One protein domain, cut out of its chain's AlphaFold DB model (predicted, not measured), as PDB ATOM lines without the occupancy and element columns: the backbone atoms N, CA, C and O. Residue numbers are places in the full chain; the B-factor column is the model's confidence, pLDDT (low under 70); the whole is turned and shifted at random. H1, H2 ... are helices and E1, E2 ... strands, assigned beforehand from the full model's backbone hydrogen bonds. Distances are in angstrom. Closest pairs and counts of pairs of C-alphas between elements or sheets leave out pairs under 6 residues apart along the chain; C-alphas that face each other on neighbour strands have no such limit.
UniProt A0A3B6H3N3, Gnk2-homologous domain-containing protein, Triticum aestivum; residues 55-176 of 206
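This is residues 55 to 176 of the 206 residues of the protein "Gnk2-homologous domain-containing protein" of Triticum aestivum (UniProt A0A3B6H3N3). What shape do these atoms make? Two strand hairpins, E1 with E2 and E3 with E4, join side by side as a long four-stranded slab, and H1 and H2 pack over one face of it, running opposite ways. The short H3 follows E4 at one end of the slab, on the opposite face, and the long link of residues 79 to 96 swings past the E1 edge. What is the make-up? The printed part has 122 residues with three named helices and four named strands, in the order H1 E1 E2 H2 E3 E4 H3, of mixed class; the antiparallel sheet runs E1, E2, E4, E3. How large is it? It is compact, with a radius of gyration of the C-alphas of 14.7 A, and elongated, spanning 44 by 26 by 26 A.

Where are the strands? E1 is residues 97 to 106, 30.7 A long, from C-alpha 97 at (-38.351, 13.636, 39.214); E2 is 113 to 122, 30.9 A; E3 is 150 to 156; E4 is 160 to 168, 27.2 A. Where are the helices? H1 is residues 61 to 78, 26.1 A, from C-alpha 61 at (-51.403, 28.641, 6.546); H2 is 130 to 144, 20.8 A; H3 is 169 to 176, ending at C-alpha 176 at (-37.221, 40.731, 22.058).

What joins the strands? N 102 and O 117 of hairpin E1 and E2 are 2.8 A apart, N 118 and O 163 of E2 and E4 2.8 A, and N 153 and O 164 of hairpin E3 and E4 2.9 A, each within hydrogen-bond range. How do H1 and H2 stand? They lie on the same face and touch, H1 with residues 70 to 78 alone, at a shallow tilt of 28 degrees, opposite ways; their closest C-alphas, Pro 74 and Gly 131, are 4.1 A apart. H1 is over E1 and E2 at a height over the sheet of 8.2 A, H2 over E4 and E3 at 6.5 A. E2, H2 and E3 make a split strand-helix-strand unit, two same-way strands with E4 between them, its crossover left-handed. Where is H3? It stands up from the sheet on the opposite face, apart from H1 and H2; the closest C-alphas of E2 and H3, Ile 113 and Tyr 169, are 5.3 A apart. Are the helix backbones complete? Each O i to N i+4 pair is within hydrogen-bond range in H2 and H3, and 13 of 14 in H1.

How far does it reach? The two farthest C-alphas, Gly 59 and Gly 94, are 47.6 A apart. Is anything cut or long? The printed part has no cut, and the link from H1 to E1 is long. Where is confidence low? The pLDDT is under 70 at residues 80 to 90, 92 to 96 and 126 to 128; the mean of the printed part is 84.8.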
ATOM      1  N   THR A  55     -54.361  37.041  17.050       93.38
ATOM      2  CA  THR A  55     -55.035  35.819  16.600       93.38
ATOM      3  C   THR A  55     -54.669  35.460  15.162       93.38
ATOM      4  O   THR A  55     -54.220  36.297  14.372       93.38
ATOM      5  N   TYR A  56     -54.819  34.186  14.814       94.00
ATOM      6  CA  TYR A  56     -54.738  33.702  13.440       94.00
ATOM      7  C   TYR A  56     -56.136  33.412  12.888       94.00
ATOM      8  O   TYR A  56     -57.071  33.106  13.624       94.00
ATOM      9  N   ALA A  57     -56.291  33.508  11.567       95.06
ATOM     10  CA  ALA A  57     -57.562  33.203  10.920       95.06
ATOM     11  C   ALA A  57     -57.772  31.678  10.800       95.06
ATOM     12  O   ALA A  57     -56.818  30.968  10.455       95.06
ATOM     13  N   PRO A  58     -58.999  31.164  11.007       95.50
ATOM     14  CA  PRO A  58     -59.339  29.786  10.663       95.50
ATOM     15  C   PRO A  58     -59.065  29.505   9.179       95.50
ATOM     16  O   PRO A  58     -59.308  30.355   8.322       95.50
ATOM     17  N   GLY A  59     -58.553  28.321   8.861       94.94
ATOM     18  CA  GLY A  59     -58.165  27.911   7.511       94.94
ATOM     19  C   GLY A  59     -56.876  28.552   6.986       94.94
ATOM     20  O   GLY A  59     -56.550  28.379   5.812       94.94
ATOM     21  N   SER A  60     -56.141  29.298   7.813       95.56
ATOM     22  CA  SER A  60     -54.888  29.939   7.403       95.56
ATOM     23  C   SER A  60     -53.722  28.952   7.286       95.56
ATOM     24  O   SER A  60     -53.715  27.873   7.883       95.56
ATOM     25  N   ALA A  61     -52.677  29.361   6.559       95.19
ATOM     26  CA  ALA A  61     -51.403  28.641   6.546       95.19
ATOM     27  C   ALA A  61     -50.796  28.525   7.958       95.19
ATOM     28  O   ALA A  61     -50.225  27.491   8.288       95.19
ATOM     29  N   TYR A  62     -50.995  29.539   8.811       95.94
ATOM     30  CA  TYR A  62     -50.589  29.506  10.219       95.94
ATOM     31  C   TYR A  62     -51.253  28.339  10.966       95.94
ATOM     32  O   TYR A  62     -50.573  27.546  11.609       95.94
ATOM     33  N   GLU A  63     -52.573  28.173  10.829       97.00
ATOM     34  CA  GLU A  63     -53.294  27.054  11.452       97.00
ATOM     35  C   GLU A  63     -52.819  25.691  10.916       97.00
ATOM     36  O   GLU A  63     -52.741  24.716  11.662       97.00
ATOM     37  N   ALA A  64     -52.480  25.593   9.626       97.12
ATOM     38  CA  ALA A  64     -51.911  24.373   9.057       97.12
ATOM     39  C   ALA A  64     -50.532  24.040   9.656       97.12
ATOM     40  O   ALA A  64     -50.318  22.900  10.070       97.12
ATOM     41  N   SER A  65     -49.639  25.027   9.770       97.75
ATOM     42  CA  SER A  65     -48.331  24.872  10.420       97.75
ATOM     43  C   SER A  65     -48.467  24.509  11.900       97.75
ATOM     44  O   SER A  65     -47.779  23.611  12.379       97.75
ATOM     45  N   LEU A  66     -49.408  25.129  12.620       97.62
ATOM     46  CA  LEU A  66     -49.672  24.796  14.019       97.62
ATOM     47  C   LEU A  66     -50.175  23.355  14.166       97.62
ATOM     48  O   LEU A  66     -49.681  22.614  15.011       97.62
ATOM     49  N   ARG A  67     -51.122  22.923  13.322       97.81
ATOM     50  CA  ARG A  67     -51.599  21.529  13.319       97.81
ATOM     51  C   ARG A  67     -50.483  20.538  13.007       97.81
ATOM     52  O   ARG A  67     -50.460  19.465  13.602       97.81
ATOM     53  N   HIS A  68     -49.566  20.895  12.108       97.69
ATOM     54  CA  HIS A  68     -48.384  20.085  11.843       97.69
ATOM     55  C   HIS A  68     -47.541  19.915  13.113       97.69
ATOM     56  O   HIS A  68     -47.300  18.785  13.522       97.69
ATOM     57  N   LEU A  69     -47.193  21.006  13.799       97.38
ATOM     58  CA  LEU A  69     -46.398  20.962  15.034       97.38
ATOM     59  C   LEU A  69     -47.073  20.172  16.163       97.38
ATOM     60  O   LEU A  69     -46.421  19.363  16.824       97.38
ATOM     61  N   VAL A  70     -48.384  20.356  16.349       96.88
ATOM     62  CA  VAL A  70     -49.169  19.630  17.360       96.88
ATOM     63  C   VAL A  70     -49.221  18.125  17.092       96.88
ATOM     64  O   VAL A  70     -49.339  17.350  18.036       96.88
ATOM     65  N   ALA A  71     -49.082  17.687  15.841       96.44
ATOM     66  CA  ALA A  71     -48.936  16.270  15.519       96.44
ATOM     67  C   ALA A  71     -47.482  15.788  15.663       96.44
ATOM     68  O   ALA A  71     -47.236  14.695  16.177       96.44
ATOM     69  N   THR A  72     -46.516  16.597  15.221       95.38
ATOM     70  CA  THR A  72     -45.103  16.209  15.167       95.38
ATOM     71  C   THR A  72     -44.493  16.076  16.561       95.38
ATOM     72  O   THR A  72     -43.842  15.071  16.838       95.38
ATOM     73  N   ILE A  73     -44.725  17.026  17.471       93.62
ATOM     74  CA  ILE A  73     -44.075  17.034  18.792       93.62
ATOM     75  C   ILE A  73     -44.446  15.799  19.644       93.62
ATOM     76  O   ILE A  73     -43.533  15.122  20.128       93.62
ATOM     77  N   PRO A  74     -45.731  15.419  19.801       93.19
ATOM     78  CA  PRO A  74     -46.097  14.154  20.441       93.19
ATOM     79  C   PRO A  74     -45.491  12.923  19.758       93.19
ATOM     80  O   PRO A  74     -45.076  11.981  20.432       93.19
ATOM     81  N   ALA A  75     -45.402  12.925  18.423       91.69
ATOM     82  CA  ALA A  75     -44.788  11.830  17.680       91.69
ATOM     83  C   ALA A  75     -43.279  11.718  17.961       91.69
ATOM     84  O   ALA A  75     -42.780  10.601  18.107       91.69
ATOM     85  N   MET A  76     -42.564  12.840  18.121       89.06
ATOM     86  CA  MET A  76     -41.161  12.836  18.561       89.06
ATOM     87  C   MET A  76     -41.003  12.182  19.938       89.06
ATOM     88  O   MET A  76     -40.065  11.413  20.147       89.06
ATOM     89  N   ALA A  77     -41.931  12.448  20.861       86.00
ATOM     90  CA  ALA A  77     -41.926  11.839  22.187       86.00
ATOM     91  C   ALA A  77     -42.188  10.325  22.151       86.00
ATOM     92  O   ALA A  77     -41.521   9.577  22.865       86.00
ATOM     93  N   ASN A  78     -43.097   9.876  21.283       84.69
ATOM     94  CA  ASN A  78     -43.435   8.459  21.112       84.69
ATOM     95  C   ASN A  78     -42.362   7.648  20.388       84.69
ATOM     96  O   ASN A  78     -42.229   6.450  20.620       84.69
ATOM     97  N   ALA A  79     -41.597   8.279  19.500       79.44
ATOM     98  CA  ALA A  79     -40.596   7.583  18.706       79.44
ATOM     99  C   ALA A  79     -39.373   7.126  19.525       79.44
ATOM    100  O   ALA A  79     -38.477   6.523  18.931       79.44
ATOM    101  N   GLU A  80     -39.282   7.465  20.829       63.34
ATOM    102  CA  GLU A  80     -38.079   7.330  21.688       63.34
ATOM    103  C   GLU A  80     -36.793   7.762  20.954       63.34
ATOM    104  O   GLU A  80     -35.678   7.329  21.244       63.34
ATOM    105  N   SER A  81     -36.960   8.598  19.933       46.69
ATOM    106  CA  SER A  81     -35.918   8.903  18.984       46.69
ATOM    107  C   SER A  81     -35.201  10.115  19.511       46.69
ATOM    108  O   SER A  81     -35.808  11.065  20.003       46.69
ATOM    109  N   SER A  82     -33.887  10.068  19.371       41.06
ATOM    110  CA  SER A  82     -32.940  11.169  19.450       41.06
ATOM    111  C   SER A  82     -33.264  12.293  18.449       41.06
ATOM    112  O   SER A  82     -32.397  12.713  17.686       41.06
ATOM    113  N   GLY A  83     -34.513  12.763  18.393       39.59
ATOM    114  CA  GLY A  83     -34.845  14.082  17.885       39.59
ATOM    115  C   GLY A  83     -34.116  15.102  18.747       39.59
ATOM    116  O   GLY A  83     -33.813  14.810  19.904       39.59
ATOM    117  N   SER A  84     -33.763  16.242  18.156       44.25
ATOM    118  CA  SER A  84     -32.950  17.316  18.737       44.25
ATOM    119  C   SER A  84     -33.428  17.739  20.135       44.25
ATOM    120  O   SER A  84     -34.126  18.729  20.333       44.25
ATOM    121  N   SER A  85     -33.024  16.965  21.133       45.88
ATOM    122  CA  SER A  85     -33.212  17.210  22.544       45.88
ATOM    123  C   SER A  85     -32.195  18.281  22.908       45.88
ATOM    124  O   SER A  85     -31.060  17.993  23.277       45.88
ATOM    125  N   TYR A  86     -32.592  19.548  22.774       48.81
ATOM    126  CA  TYR A  86     -31.817  20.646  23.358       48.81
ATOM    127  C   TYR A  86     -31.691  20.474  24.885       48.81
ATOM    128  O   TYR A  86     -30.723  20.938  25.480       48.81
ATOM    129  N   TYR A  87     -32.616  19.727  25.505       46.38
ATOM    130  CA  TYR A  87     -32.576  19.340  26.911       46.38
ATOM    131  C   TYR A  87     -32.771  17.829  27.066       46.38
ATOM    132  O   TYR A  87     -33.879  17.299  26.948       46.38
ATOM    133  N   ARG A  88     -31.642  17.150  27.288       53.72
ATOM    134  CA  ARG A  88     -31.498  15.719  27.595       53.72
ATOM    135  C   ARG A  88     -32.454  15.305  28.712       53.72
ATOM    136  O   ARG A  88     -32.704  16.104  29.610       53.72
ATOM    137  N   GLU A  89     -32.916  14.052  28.687       60.75
ATOM    138  CA  GLU A  89     -33.602  13.433  29.826       60.75
ATOM    139  C   GLU A  89     -32.859  13.764  31.126       60.75
ATOM    140  O   GLU A  89     -31.699  13.388  31.316       60.75
ATOM    141  N   ALA A  90     -33.511  14.551  31.978       65.88
ATOM    142  CA  ALA A  90     -32.906  15.111  33.173       65.88
ATOM    143  C   ALA A  90     -33.587  14.502  34.391       65.88
ATOM    144  O   ALA A  90     -34.510  15.068  34.971       65.88
ATOM    145  N   CYS A  91     -33.120  13.325  34.794       70.88
ATOM    146  CA  CYS A  91     -33.407  12.808  36.122       70.88
ATOM    147  C   CYS A  91     -32.456  13.495  37.101       70.88
ATOM    148  O   CYS A  91     -31.297  13.102  37.227       70.88
ATOM    149  N   ARG A  92     -32.918  14.541  37.788       64.12
ATOM    150  CA  ARG A  92     -32.075  15.221  38.779       64.12
ATOM    151  C   ARG A  92     -31.918  14.306  39.993       64.12
ATOM    152  O   ARG A  92     -32.912  13.935  40.624       64.12
ATOM    153  N   ASP A  93     -30.686  13.918  40.314       55.84
ATOM    154  CA  ASP A  93     -30.412  13.133  41.518       55.84
ATOM    155  C   ASP A  93     -30.902  13.888  42.763       55.84
ATOM    156  O   ASP A  93     -30.668  15.086  42.916       55.84
ATOM    157  N   GLY A  94     -31.659  13.196  43.619       57.19
ATOM    158  CA  GLY A  94     -32.239  13.751  44.847       57.19
ATOM    159  C   GLY A  94     -33.606  14.435  44.710       57.19
ATOM    160  O   GLY A  94     -34.247  14.658  45.731       57.19
ATOM    161  N   ALA A  95     -34.096  14.725  43.497       63.81
ATOM    162  CA  ALA A  95     -35.413  15.355  43.301       63.81
ATOM    163  C   ALA A  95     -36.564  14.354  43.094       63.81
ATOM    164  O   ALA A  95     -37.723  14.754  43.063       63.81
ATOM    165  N   GLY A  96     -36.252  13.073  42.874       68.19
ATOM    166  CA  GLY A  96     -37.246  12.039  42.560       68.19
ATOM    167  C   GLY A  96     -37.960  12.228  41.214       68.19
ATOM    168  O   GLY A  96     -38.755  11.376  40.845       68.19
ATOM    169  N   ALA A  97     -37.669  13.290  40.457       76.00
ATOM    170  CA  ALA A  97     -38.351  13.636  39.214       76.00
ATOM    171  C   ALA A  97     -37.415  13.565  37.997       76.00
ATOM    172  O   ALA A  97     -36.256  13.990  38.046       76.00
ATOM    173  N   CYS A  98     -37.955  13.038  36.908       81.56
ATOM    174  CA  CYS A  98     -37.373  12.992  35.575       81.56
ATOM    175  C   CYS A  98     -38.235  13.830  34.626       81.56
ATOM    176  O   CYS A  98     -39.413  14.065  34.900       81.56
ATOM    177  N   GLY A  99     -37.663  14.271  33.510       84.06
ATOM    178  CA  GLY A  99     -38.431  14.945  32.471       84.06
ATOM    179  C   GLY A  99     -37.707  15.028  31.136       84.06
ATOM    180  O   GLY A  99     -36.482  14.879  31.071       84.06
ATOM    181  N   ARG A 100     -38.484  15.263  30.077       85.00
ATOM    182  CA  ARG A 100     -38.023  15.446  28.695       85.00
ATOM    183  C   ARG A 100     -38.725  16.639  28.056       85.00
ATOM    184  O   ARG A 100     -39.891  16.902  28.342       85.00
ATOM    185  N   SER A 101     -37.989  17.346  27.203       87.31
ATOM    186  CA  SER A 101     -38.484  18.474  26.418       87.31
ATOM    187  C   SER A 101     -38.283  18.204  24.931       87.31
ATOM    188  O   SER A 101     -37.244  17.676  24.526       87.31
ATOM    189  N   TYR A 102     -39.272  18.598  24.144       89.88
ATOM    190  CA  TYR A 102     -39.342  18.459  22.699       89.88
ATOM    191  C   TYR A 102     -39.662  19.829  22.126       89.88
ATOM    192  O   TYR A 102     -40.519  20.530  22.662       89.88
ATOM    193  N   VAL A 103     -38.965  20.226  21.069       91.81
ATOM    194  CA  VAL A 103     -39.139  21.528  20.424       91.81
ATOM    195  C   VAL A 103     -39.064  21.315  18.925       91.81
ATOM    196  O   VAL A 103     -38.222  20.544  18.465       91.81
ATOM    197  N   ASP A 104     -39.933  21.996  18.195       94.44
ATOM    198  CA  ASP A 104     -39.903  22.040  16.739       94.44
ATOM    199  C   ASP A 104     -40.465  23.375  16.239       94.44
ATOM    200  O   ASP A 104     -41.103  24.122  16.994       94.44
ATOM    201  N   ASP A 105     -40.233  23.674  14.966       95.06
ATOM    202  CA  ASP A 105     -40.727  24.885  14.327       95.06
ATOM    203  C   ASP A 105     -41.244  24.638  12.907       95.06
ATOM    204  O   ASP A 105     -40.820  23.719  12.210       95.06
ATOM    205  N   ALA A 106     -42.233  25.430  12.494       96.50
ATOM    206  CA  ALA A 106     -42.870  25.286  11.190       96.50
ATOM    207  C   ALA A 106     -43.400  26.619  10.660       96.50
ATOM    208  O   ALA A 106     -43.671  27.556  11.413       96.50
ATOM    209  N   GLY A 107     -43.628  26.665   9.348       94.44
ATOM    210  CA  GLY A 107     -44.075  27.860   8.639       94.44
ATOM    211  C   GLY A 107     -42.920  28.704   8.109       94.44
ATOM    212  O   GLY A 107     -41.747  28.373   8.261       94.44
ATOM    213  N   GLU A 108     -43.281  29.803   7.457       91.12
ATOM    214  CA  GLU A 108     -42.354  30.766   6.864       91.12
ATOM    215  C   GLU A 108     -42.665  32.158   7.410       91.12
ATOM    216  O   GLU A 108     -43.823  32.459   7.720       91.12
ATOM    217  N   SER A 109     -41.653  33.024   7.498       87.25
ATOM    218  CA  SER A 109     -41.858  34.414   7.905       87.25
ATOM    219  C   SER A 109     -42.828  35.126   6.951       87.25
ATOM    220  O   SER A 109     -42.705  34.975   5.732       87.25
ATOM    221  N   PRO A 110     -43.791  35.920   7.457       81.56
ATOM    222  CA  PRO A 110     -43.930  36.405   8.838       81.56
ATOM    223  C   PRO A 110     -44.912  35.584   9.712       81.56
ATOM    224  O   PRO A 110     -45.721  36.159  10.434       81.56
ATOM    225  N   ASN A 111     -44.941  34.258   9.576       88.06
ATOM    226  CA  ASN A 111     -45.835  33.357  10.312       88.06
ATOM    227  C   ASN A 111     -45.109  32.073  10.758       88.06
ATOM    228  O   ASN A 111     -45.689  30.981  10.720       88.06
ATOM    229  N   ARG A 112     -43.831  32.181  11.131       94.50
ATOM    230  CA  ARG A 112     -43.081  31.059  11.698       94.50
ATOM    231  C   ARG A 112     -43.566  30.794  13.122       94.50
ATOM    232  O   ARG A 112     -43.744  31.715  13.914       94.50
ATOM    233  N   ILE A 113     -43.772  29.529  13.457       96.06
ATOM    234  CA  ILE A 113     -44.278  29.086  14.758       96.06
ATOM    235  C   ILE A 113     -43.210  28.229  15.410       96.06
ATOM    236  O   ILE A 113     -42.720  27.295  14.781       96.06
ATOM    237  N   VAL A 114     -42.899  28.505  16.673       95.25
ATOM    238  CA  VAL A 114     -42.107  27.604  17.517       95.25
ATOM    239  C   VAL A 114     -43.036  26.975  18.541       95.25
ATOM    240  O   VAL A 114     -43.770  27.675  19.247       95.25
ATOM    241  N   ALA A 115     -42.992  25.650  18.640       96.38
ATOM    242  CA  ALA A 115     -43.772  24.887  19.599       96.38
ATOM    243  C   ALA A 115     -42.871  23.975  20.434       96.38
ATOM    244  O   ALA A 115     -41.849  23.470  19.971       96.38
ATOM    245  N   SER A 116     -43.256  23.762  21.686       94.62
ATOM    246  CA  SER A 116     -42.570  22.874  22.607       94.62
ATOM    247  C   SER A 116     -43.541  22.054  23.446       94.62
ATOM    248  O   SER A 116     -44.640  22.493  23.787       94.62
ATOM    249  N   GLY A 117     -43.115  20.840  23.777       93.31
ATOM    250  CA  GLY A 117     -43.799  19.929  24.678       93.31
ATOM    251  C   GLY A 117     -42.840  19.463  25.761       93.31
ATOM    252  O   GLY A 117     -41.704  19.092  25.475       93.31
ATOM    253  N   TYR A 118     -43.290  19.474  27.006       90.75
ATOM    254  CA  TYR A 118     -42.533  18.999  28.152       90.75
ATOM    255  C   TYR A 118     -43.342  17.954  28.901       90.75
ATOM    256  O   TYR A 118     -44.548  18.103  29.077       90.75
ATOM    257  N   CYS A 119     -42.675  16.909  29.370       89.25
ATOM    258  CA  CYS A 119     -43.270  15.898  30.227       89.25
ATOM    259  C   CYS A 119     -42.338  15.600  31.398       89.25
ATOM    260  O   CYS A 119     -41.116  15.573  31.246       89.25
ATOM    261  N   SER A 120     -42.915  15.389  32.577       86.69
ATOM    262  CA  SER A 120     -42.189  15.090  33.810       86.69
ATOM    263  C   SER A 120     -42.889  14.023  34.633       86.69
ATOM    264  O   SER A 120     -44.113  13.975  34.685       86.69
ATOM    265  N   TRP A 121     -42.114  13.163  35.280       84.75
ATOM    266  CA  TRP A 121     -42.622  12.007  36.012       84.75
ATOM    267  C   TRP A 121     -41.719  11.645  37.184       84.75
ATOM    268  O   TRP A 121     -40.561  12.061  37.247       84.75
ATOM    269  N   HIS A 122     -42.247  10.868  38.128       81.06
ATOM    270  CA  HIS A 122     -41.445  10.363  39.239       81.06
ATOM    271  C   HIS A 122     -40.539   9.217  38.771       81.06
ATOM    272  O   HIS A 122     -40.973   8.364  38.003       81.06
ATOM    273  N   ARG A 123     -39.300   9.154  39.269       73.62
ATOM    274  CA  ARG A 123     -38.275   8.165  38.884       73.62
ATOM    275  C   ARG A 123     -38.739   6.714  39.070       73.62
ATOM    276  O   ARG A 123     -38.335   5.842  38.310       73.62
ATOM    277  N   ASP A 124     -39.585   6.476  40.067       72.62
ATOM    278  CA  ASP A 124     -40.098   5.140  40.406       72.62
ATOM    279  C   ASP A 124     -41.242   4.672  39.491       72.62
ATOM    280  O   ASP A 124     -41.680   3.524  39.565       72.62
ATOM    281  N   VAL A 125     -41.728   5.553  38.615       70.56
ATOM    282  CA  VAL A 125     -42.740   5.240  37.610       70.56
ATOM    283  C   VAL A 125     -42.024   5.016  36.281       70.56
ATOM    284  O   VAL A 125     -41.193   5.826  35.868       70.56
ATOM    285  N   LYS A 126     -42.325   3.900  35.599       63.41
ATOM    286  CA  LYS A 126     -41.827   3.673  34.232       63.41
ATOM    287  C   LYS A 126     -42.213   4.867  33.364       63.41
ATOM    288  O   LYS A 126     -43.340   5.337  33.511       63.41
ATOM    289  N   SER A 127     -41.291   5.319  32.502       60.59
ATOM    290  CA  SER A 127     -41.482   6.491  31.636       60.59
ATOM    291  C   SER A 127     -42.911   6.481  31.078       60.59
ATOM    292  O   SER A 127     -43.270   5.534  30.370       60.59
ATOM    293  N   PRO A 128     -43.770   7.417  31.517       69.81
ATOM    294  CA  PRO A 128     -45.171   7.426  31.131       69.81
ATOM    295  C   PRO A 128     -45.291   7.727  29.639       69.81
ATOM    296  O   PRO A 128     -44.326   8.169  29.015       69.81
ATOM    297  N   ASP A 129     -46.481   7.514  29.071       84.31
ATOM    298  CA  ASP A 129     -46.776   7.871  27.680       84.31
ATOM    299  C   ASP A 129     -46.727   9.401  27.505       84.31
ATOM    300  O   ASP A 129     -47.718  10.129  27.602       84.31
ATOM    301  N   CYS A 130     -45.501   9.895  27.343       87.00
ATOM    302  CA  CYS A 130     -45.171  11.304  27.264       87.00
ATOM    303  C   CYS A 130     -45.781  11.925  26.005       87.00
ATOM    304  O   CYS A 130     -46.259  13.055  26.068       87.00
ATOM    305  N   GLY A 131     -45.837  11.190  24.889       90.12
ATOM    306  CA  GLY A 131     -46.477  11.683  23.675       90.12
ATOM    307  C   GLY A 131     -47.977  11.862  23.860       90.12
ATOM    308  O   GLY A 131     -48.482  12.940  23.554       90.12
ATOM    309  N   ALA A 132     -48.686  10.887  24.437       91.62
ATOM    310  CA  ALA A 132     -50.114  11.044  24.728       91.62
ATOM    311  C   ALA A 132     -50.391  12.219  25.686       91.62
ATOM    312  O   ALA A 132     -51.310  13.007  25.472       91.62
ATOM    313  N   CYS A 133     -49.562  12.376  26.717       92.38
ATOM    314  CA  CYS A 133     -49.709  13.443  27.702       92.38
ATOM    315  C   CYS A 133     -49.393  14.842  27.124       92.38
ATOM    316  O   CYS A 133     -50.098  15.807  27.427       92.38
ATOM    317  N   ILE A 134     -48.398  14.967  26.237       93.56
ATOM    318  CA  ILE A 134     -48.122  16.212  25.500       93.56
ATOM    319  C   ILE A 134     -49.230  16.510  24.481       93.56
ATOM    320  O   ILE A 134     -49.626  17.666  24.341       93.56
ATOM    321  N   ALA A 135     -49.759  15.497  23.788       95.31
ATOM    322  CA  ALA A 135     -50.870  15.675  22.852       95.31
ATOM    323  C   ALA A 135     -52.101  16.262  23.558       95.31
ATOM    324  O   ALA A 135     -52.666  17.246  23.082       95.31
ATOM    325  N   LEU A 136     -52.443  15.730  24.737       94.31
ATOM    326  CA  LEU A 136     -53.510  16.275  25.575       94.31
ATOM    327  C   LEU A 136     -53.226  17.727  25.990       94.31
ATOM    328  O   LEU A 136     -54.124  18.562  25.970       94.31
ATOM    329  N   ALA A 137     -51.977  18.060  26.329       95.25
ATOM    330  CA  ALA A 137     -51.611  19.433  26.664       95.25
ATOM    331  C   ALA A 137     -51.813  20.400  25.480       95.25
ATOM    332  O   ALA A 137     -52.320  21.503  25.681       95.25
ATOM    333  N   PHE A 138     -51.467  20.005  24.249       97.00
ATOM    334  CA  PHE A 138     -51.736  20.828  23.062       97.00
ATOM    335  C   PHE A 138     -53.231  20.964  22.764       97.00
ATOM    336  O   PHE A 138     -53.678  22.056  22.408       97.00
ATOM    337  N   GLU A 139     -54.001  19.886  22.919       96.06
ATOM    338  CA  GLU A 139     -55.457  19.917  22.764       96.06
ATOM    339  C   GLU A 139     -56.084  20.908  23.750       96.06
ATOM    340  O   GLU A 139     -56.848  21.787  23.351       96.06
ATOM    341  N   GLU A 140     -55.691  20.841  25.023       95.69
ATOM    342  CA  GLU A 140     -56.162  21.767  26.049       95.69
ATOM    343  C   GLU A 140     -55.713  23.206  25.777       95.69
ATOM    344  O   GLU A 140     -56.518  24.126  25.918       95.69
ATOM    345  N   ALA A 141     -54.482  23.422  25.304       95.38
ATOM    346  CA  ALA A 141     -54.016  24.750  24.903       95.38
ATOM    347  C   ALA A 141     -54.888  25.344  23.785       95.38
ATOM    348  O   ALA A 141     -55.299  26.498  23.880       95.38
ATOM    349  N   GLN A 142     -55.229  24.567  22.754       95.25
ATOM    350  CA  GLN A 142     -56.082  25.036  21.653       95.25
ATOM    351  C   GLN A 142     -57.544  25.220  22.074       95.25
ATOM    352  O   GLN A 142     -58.194  26.173  21.641       95.25
ATOM    353  N   ARG A 143     -58.063  24.340  22.938       95.50
ATOM    354  CA  ARG A 143     -59.432  24.411  23.460       95.50
ATOM    355  C   ARG A 143     -59.633  25.628  24.366       95.50
ATOM    356  O   ARG A 143     -60.690  26.255  24.318       95.50
ATOM    357  N   LEU A 144     -58.641  25.938  25.201       94.25
ATOM    358  CA  LEU A 144     -58.675  27.049  26.155       94.25
ATOM    359  C   LEU A 144     -58.288  28.386  25.504       94.25
ATOM    360  O   LEU A 144     -58.835  29.420  25.881       94.25
ATOM    361  N   CYS A 145     -57.404  28.366  24.501       93.94
ATOM    362  CA  CYS A 145     -56.912  29.545  23.785       93.94
ATOM    363  C   CYS A 145     -57.228  29.478  22.276       93.94
ATOM    364  O   CYS A 145     -56.308  29.415  21.452       93.94
ATOM    365  N   PRO A 146     -58.512  29.501  21.874       94.38
ATOM    366  CA  PRO A 146     -58.885  29.356  20.473       94.38
ATOM    367  C   PRO A 146     -58.314  30.496  19.623       94.38
ATOM    368  O   PRO A 146     -58.440  31.672  19.969       94.38
ATOM    369  N   PHE A 147     -57.705  30.131  18.492       94.56
ATOM    370  CA  PHE A 147     -57.147  31.041  17.479       94.56
ATOM    371  C   PHE A 147     -56.015  31.963  17.945       94.56
ATOM    372  O   PHE A 147     -55.605  32.847  17.198       94.56
ATOM    373  N   GLN A 148     -55.491  31.779  19.154       95.12
ATOM    374  CA  GLN A 148     -54.414  32.608  19.689       95.12
ATOM    375  C   GLN A 148     -53.085  32.262  19.025       95.12
ATOM    376  O   GLN A 148     -52.772  31.087  18.856       95.12
ATOM    377  N   ARG A 149     -52.268  33.268  18.694       94.38
ATOM    378  CA  ARG A 149     -50.899  33.073  18.171       94.38
ATOM    379  C   ARG A 149     -49.883  32.688  19.247       94.38
ATOM    380  O   ARG A 149     -48.706  32.509  18.956       94.38
ATOM    381  N   MET A 150     -50.337  32.548  20.489       93.25
ATOM    382  CA  MET A 150     -49.568  32.001  21.591       93.25
ATOM    383  C   MET A 150     -50.494  31.307  22.577       93.25
ATOM    384  O   MET A 150     -51.501  31.886  22.995       93.25
ATOM    385  N   ALA A 151     -50.132  30.101  22.992       95.06
ATOM    386  CA  ALA A 151     -50.813  29.427  24.081       95.06
ATOM    387  C   ALA A 151     -49.857  28.533  24.865       95.06
ATOM    388  O   ALA A 151     -48.914  27.966  24.317       95.06
ATOM    389  N   GLU A 152     -50.143  28.392  26.151       94.31
ATOM    390  CA  GLU A 152     -49.528  27.434  27.058       94.31
ATOM    391  C   GLU A 152     -50.646  26.677  27.767       94.31
ATOM    392  O   GLU A 152     -51.606  27.305  28.210       94.31
ATOM    393  N   ALA A 153     -50.518  25.366  27.937       95.19
ATOM    394  CA  ALA A 153     -51.341  24.615  28.877       95.19
ATOM    395  C   ALA A 153     -50.509  23.542  29.569       95.19
ATOM    396  O   ALA A 153     -49.616  22.954  28.963       95.19
ATOM    397  N   ALA A 154     -50.815  23.280  30.838       93.62
ATOM    398  CA  ALA A 154     -50.251  22.176  31.595       93.62
ATOM    399  C   ALA A 154     -51.358  21.278  32.146       93.62
ATOM    400  O   ALA A 154     -52.338  21.754  32.723       93.62
ATOM    401  N   VAL A 155     -51.170  19.976  31.966       91.44
ATOM    402  CA  VAL A 155     -52.103  18.911  32.331       91.44
ATOM    403  C   VAL A 155     -51.422  17.924  33.271       91.44
ATOM    404  O   VAL A 155     -50.216  17.667  33.177       91.44
ATOM    405  N   ASP A 156     -52.205  17.358  34.183       85.06
ATOM    406  CA  ASP A 156     -51.778  16.241  35.021       85.06
ATOM    407  C   ASP A 156     -52.324  14.941  34.413       85.06
ATOM    408  O   ASP A 156     -53.512  14.643  34.503       85.06
ATOM    409  N   GLY A 157     -51.452  14.182  33.750       71.56
ATOM    410  CA  GLY A 157     -51.722  12.844  33.220       71.56
ATOM    411  C   GLY A 157     -51.615  11.743  34.285       71.56
ATOM    412  O   GLY A 157     -51.421  10.573  33.949       71.56
ATOM    413  N   GLY A 158     -51.664  12.100  35.573       78.00
ATOM    414  CA  GLY A 158     -51.584  11.195  36.716       78.00
ATOM    415  C   GLY A 158     -50.150  10.770  37.015       78.00
ATOM    416  O   GLY A 158     -49.498  11.295  37.912       78.00
ATOM    417  N   ALA A 159     -49.635   9.808  36.249       77.94
ATOM    418  CA  ALA A 159     -48.245   9.351  36.354       77.94
ATOM    419  C   ALA A 159     -47.230  10.359  35.770       77.94
ATOM    420  O   ALA A 159     -46.025  10.237  36.003       77.94
ATOM    421  N   CYS A 160     -47.720  11.333  34.999       83.12
ATOM    422  CA  CYS A 160     -46.938  12.314  34.260       83.12
ATOM    423  C   CYS A 160     -47.584  13.690  34.355       83.12
ATOM    424  O   CYS A 160     -48.788  13.807  34.171       83.12
ATOM    425  N   LYS A 161     -46.792  14.742  34.527       88.94
ATOM    426  CA  LYS A 161     -47.228  16.125  34.310       88.94
ATOM    427  C   LYS A 161     -46.660  16.617  32.998       88.94
ATOM    428  O   LYS A 161     -45.446  16.521  32.807       88.94
ATOM    429  N   CYS A 162     -47.509  17.151  32.130       91.69
ATOM    430  CA  CYS A 162     -47.086  17.665  30.835       91.69
ATOM    431  C   CYS A 162     -47.485  19.109  30.648       91.69
ATOM    432  O   CYS A 162     -48.505  19.550  31.167       91.69
ATOM    433  N   SER A 163     -46.690  19.829  29.873       93.75
ATOM    434  CA  SER A 163     -47.063  21.129  29.354       93.75
ATOM    435  C   SER A 163     -46.774  21.213  27.867       93.75
ATOM    436  O   SER A 163     -45.858  20.574  27.352       93.75
ATOM    437  N   ALA A 164     -47.580  22.005  27.182       95.62
ATOM    438  CA  ALA A 164     -47.397  22.358  25.791       95.62
ATOM    439  C   ALA A 164     -47.417  23.877  25.668       95.62
ATOM    440  O   ALA A 164     -48.202  24.547  26.338       95.62
ATOM    441  N   HIS A 165     -46.548  24.405  24.817       95.44
ATOM    442  CA  HIS A 165     -46.437  25.827  24.545       95.44
ATOM    443  C   HIS A 165     -46.200  26.044  23.056       95.44
ATOM    444  O   HIS A 165     -45.407  25.337  22.443       95.44
ATOM    445  N   PHE A 166     -46.844  27.041  22.469       95.75
ATOM    446  CA  PHE A 166     -46.492  27.527  21.140       95.75
ATOM    447  C   PHE A 166     -46.612  29.043  21.091       95.75
ATOM    448  O   PHE A 166     -47.396  29.632  21.836       95.75
ATOM    449  N   HIS A 167     -45.835  29.665  20.213       93.69
ATOM    450  CA  HIS A 167     -45.901  31.096  19.944       93.69
ATOM    451  C   HIS A 167     -45.465  31.406  18.510       93.69
ATOM    452  O   HIS A 167     -44.712  30.648  17.893       93.69
ATOM    453  N   ASP A 168     -45.935  32.536  17.995       93.75
ATOM    454  CA  ASP A 168     -45.431  33.139  16.768       93.75
ATOM    455  C   ASP A 168     -44.013  33.684  16.993       93.75
ATOM    456  O   ASP A 168     -43.781  34.548  17.843       93.75
ATOM    457  N   TYR A 169     -43.061  33.124  16.253       90.38
ATOM    458  CA  TYR A 169     -41.642  33.423  16.371       90.38
ATOM    459  C   TYR A 169     -41.308  34.813  15.840       90.38
ATOM    460  O   TYR A 169     -40.597  35.560  16.503       90.38
ATOM    461  N   ASP A 170     -41.838  35.180  14.670       87.38
ATOM    462  CA  ASP A 170     -41.524  36.463  14.033       87.38
ATOM    463  C   ASP A 170     -42.052  37.626  14.867       87.38
ATOM    464  O   ASP A 170     -41.392  38.658  15.004       87.38
ATOM    465  N   ILE A 171     -43.245  37.448  15.437       85.06
ATOM    466  CA  ILE A 171     -43.820  38.405  16.362       85.06
ATOM    467  C   ILE A 171     -42.947  38.453  17.633       85.06
ATOM    468  O   ILE A 171     -42.493  39.534  17.992       85.06
ATOM    469  N   MET A 172     -42.638  37.321  18.282       83.50
ATOM    470  CA  MET A 172     -41.812  37.295  19.504       83.50
ATOM    471  C   MET A 172     -40.430  37.942  19.323       83.50
ATOM    472  O   MET A 172     -39.990  38.701  20.187       83.50
ATOM    473  N   GLU A 173     -39.754  37.677  18.206       81.50
ATOM    474  CA  GLU A 173     -38.453  38.264  17.869       81.50
ATOM    475  C   GLU A 173     -38.527  39.787  17.738       81.50
ATOM    476  O   GLU A 173     -37.650  40.491  18.240       81.50
ATOM    477  N   GLN A 174     -39.599  40.325  17.146       75.75
ATOM    478  CA  GLN A 174     -39.824  41.775  17.109       75.75
ATOM    479  C   GLN A 174     -39.946  42.370  18.517       75.75
ATOM    480  O   GLN A 174     -39.472  43.479  18.743       75.75
ATOM    481  N   PHE A 175     -40.522  41.651  19.484       72.62
ATOM    482  CA  PHE A 175     -40.583  42.131  20.872       72.62
ATOM    483  C   PHE A 175     -39.248  42.028  21.602       72.62
ATOM    484  O   PHE A 175     -38.930  42.896  22.411       72.62
ATOM    485  N   GLN A 176     -38.480  40.971  21.352       71.94
ATOM    486  CA  GLN A 176     -37.221  40.731  22.058       71.94
ATOM    487  C   GLN A 176     -36.060  41.563  21.503       71.94
ATOM    488  O   GLN A 176     -35.195  41.988  22.269       71.94
TER     489      GLN A 176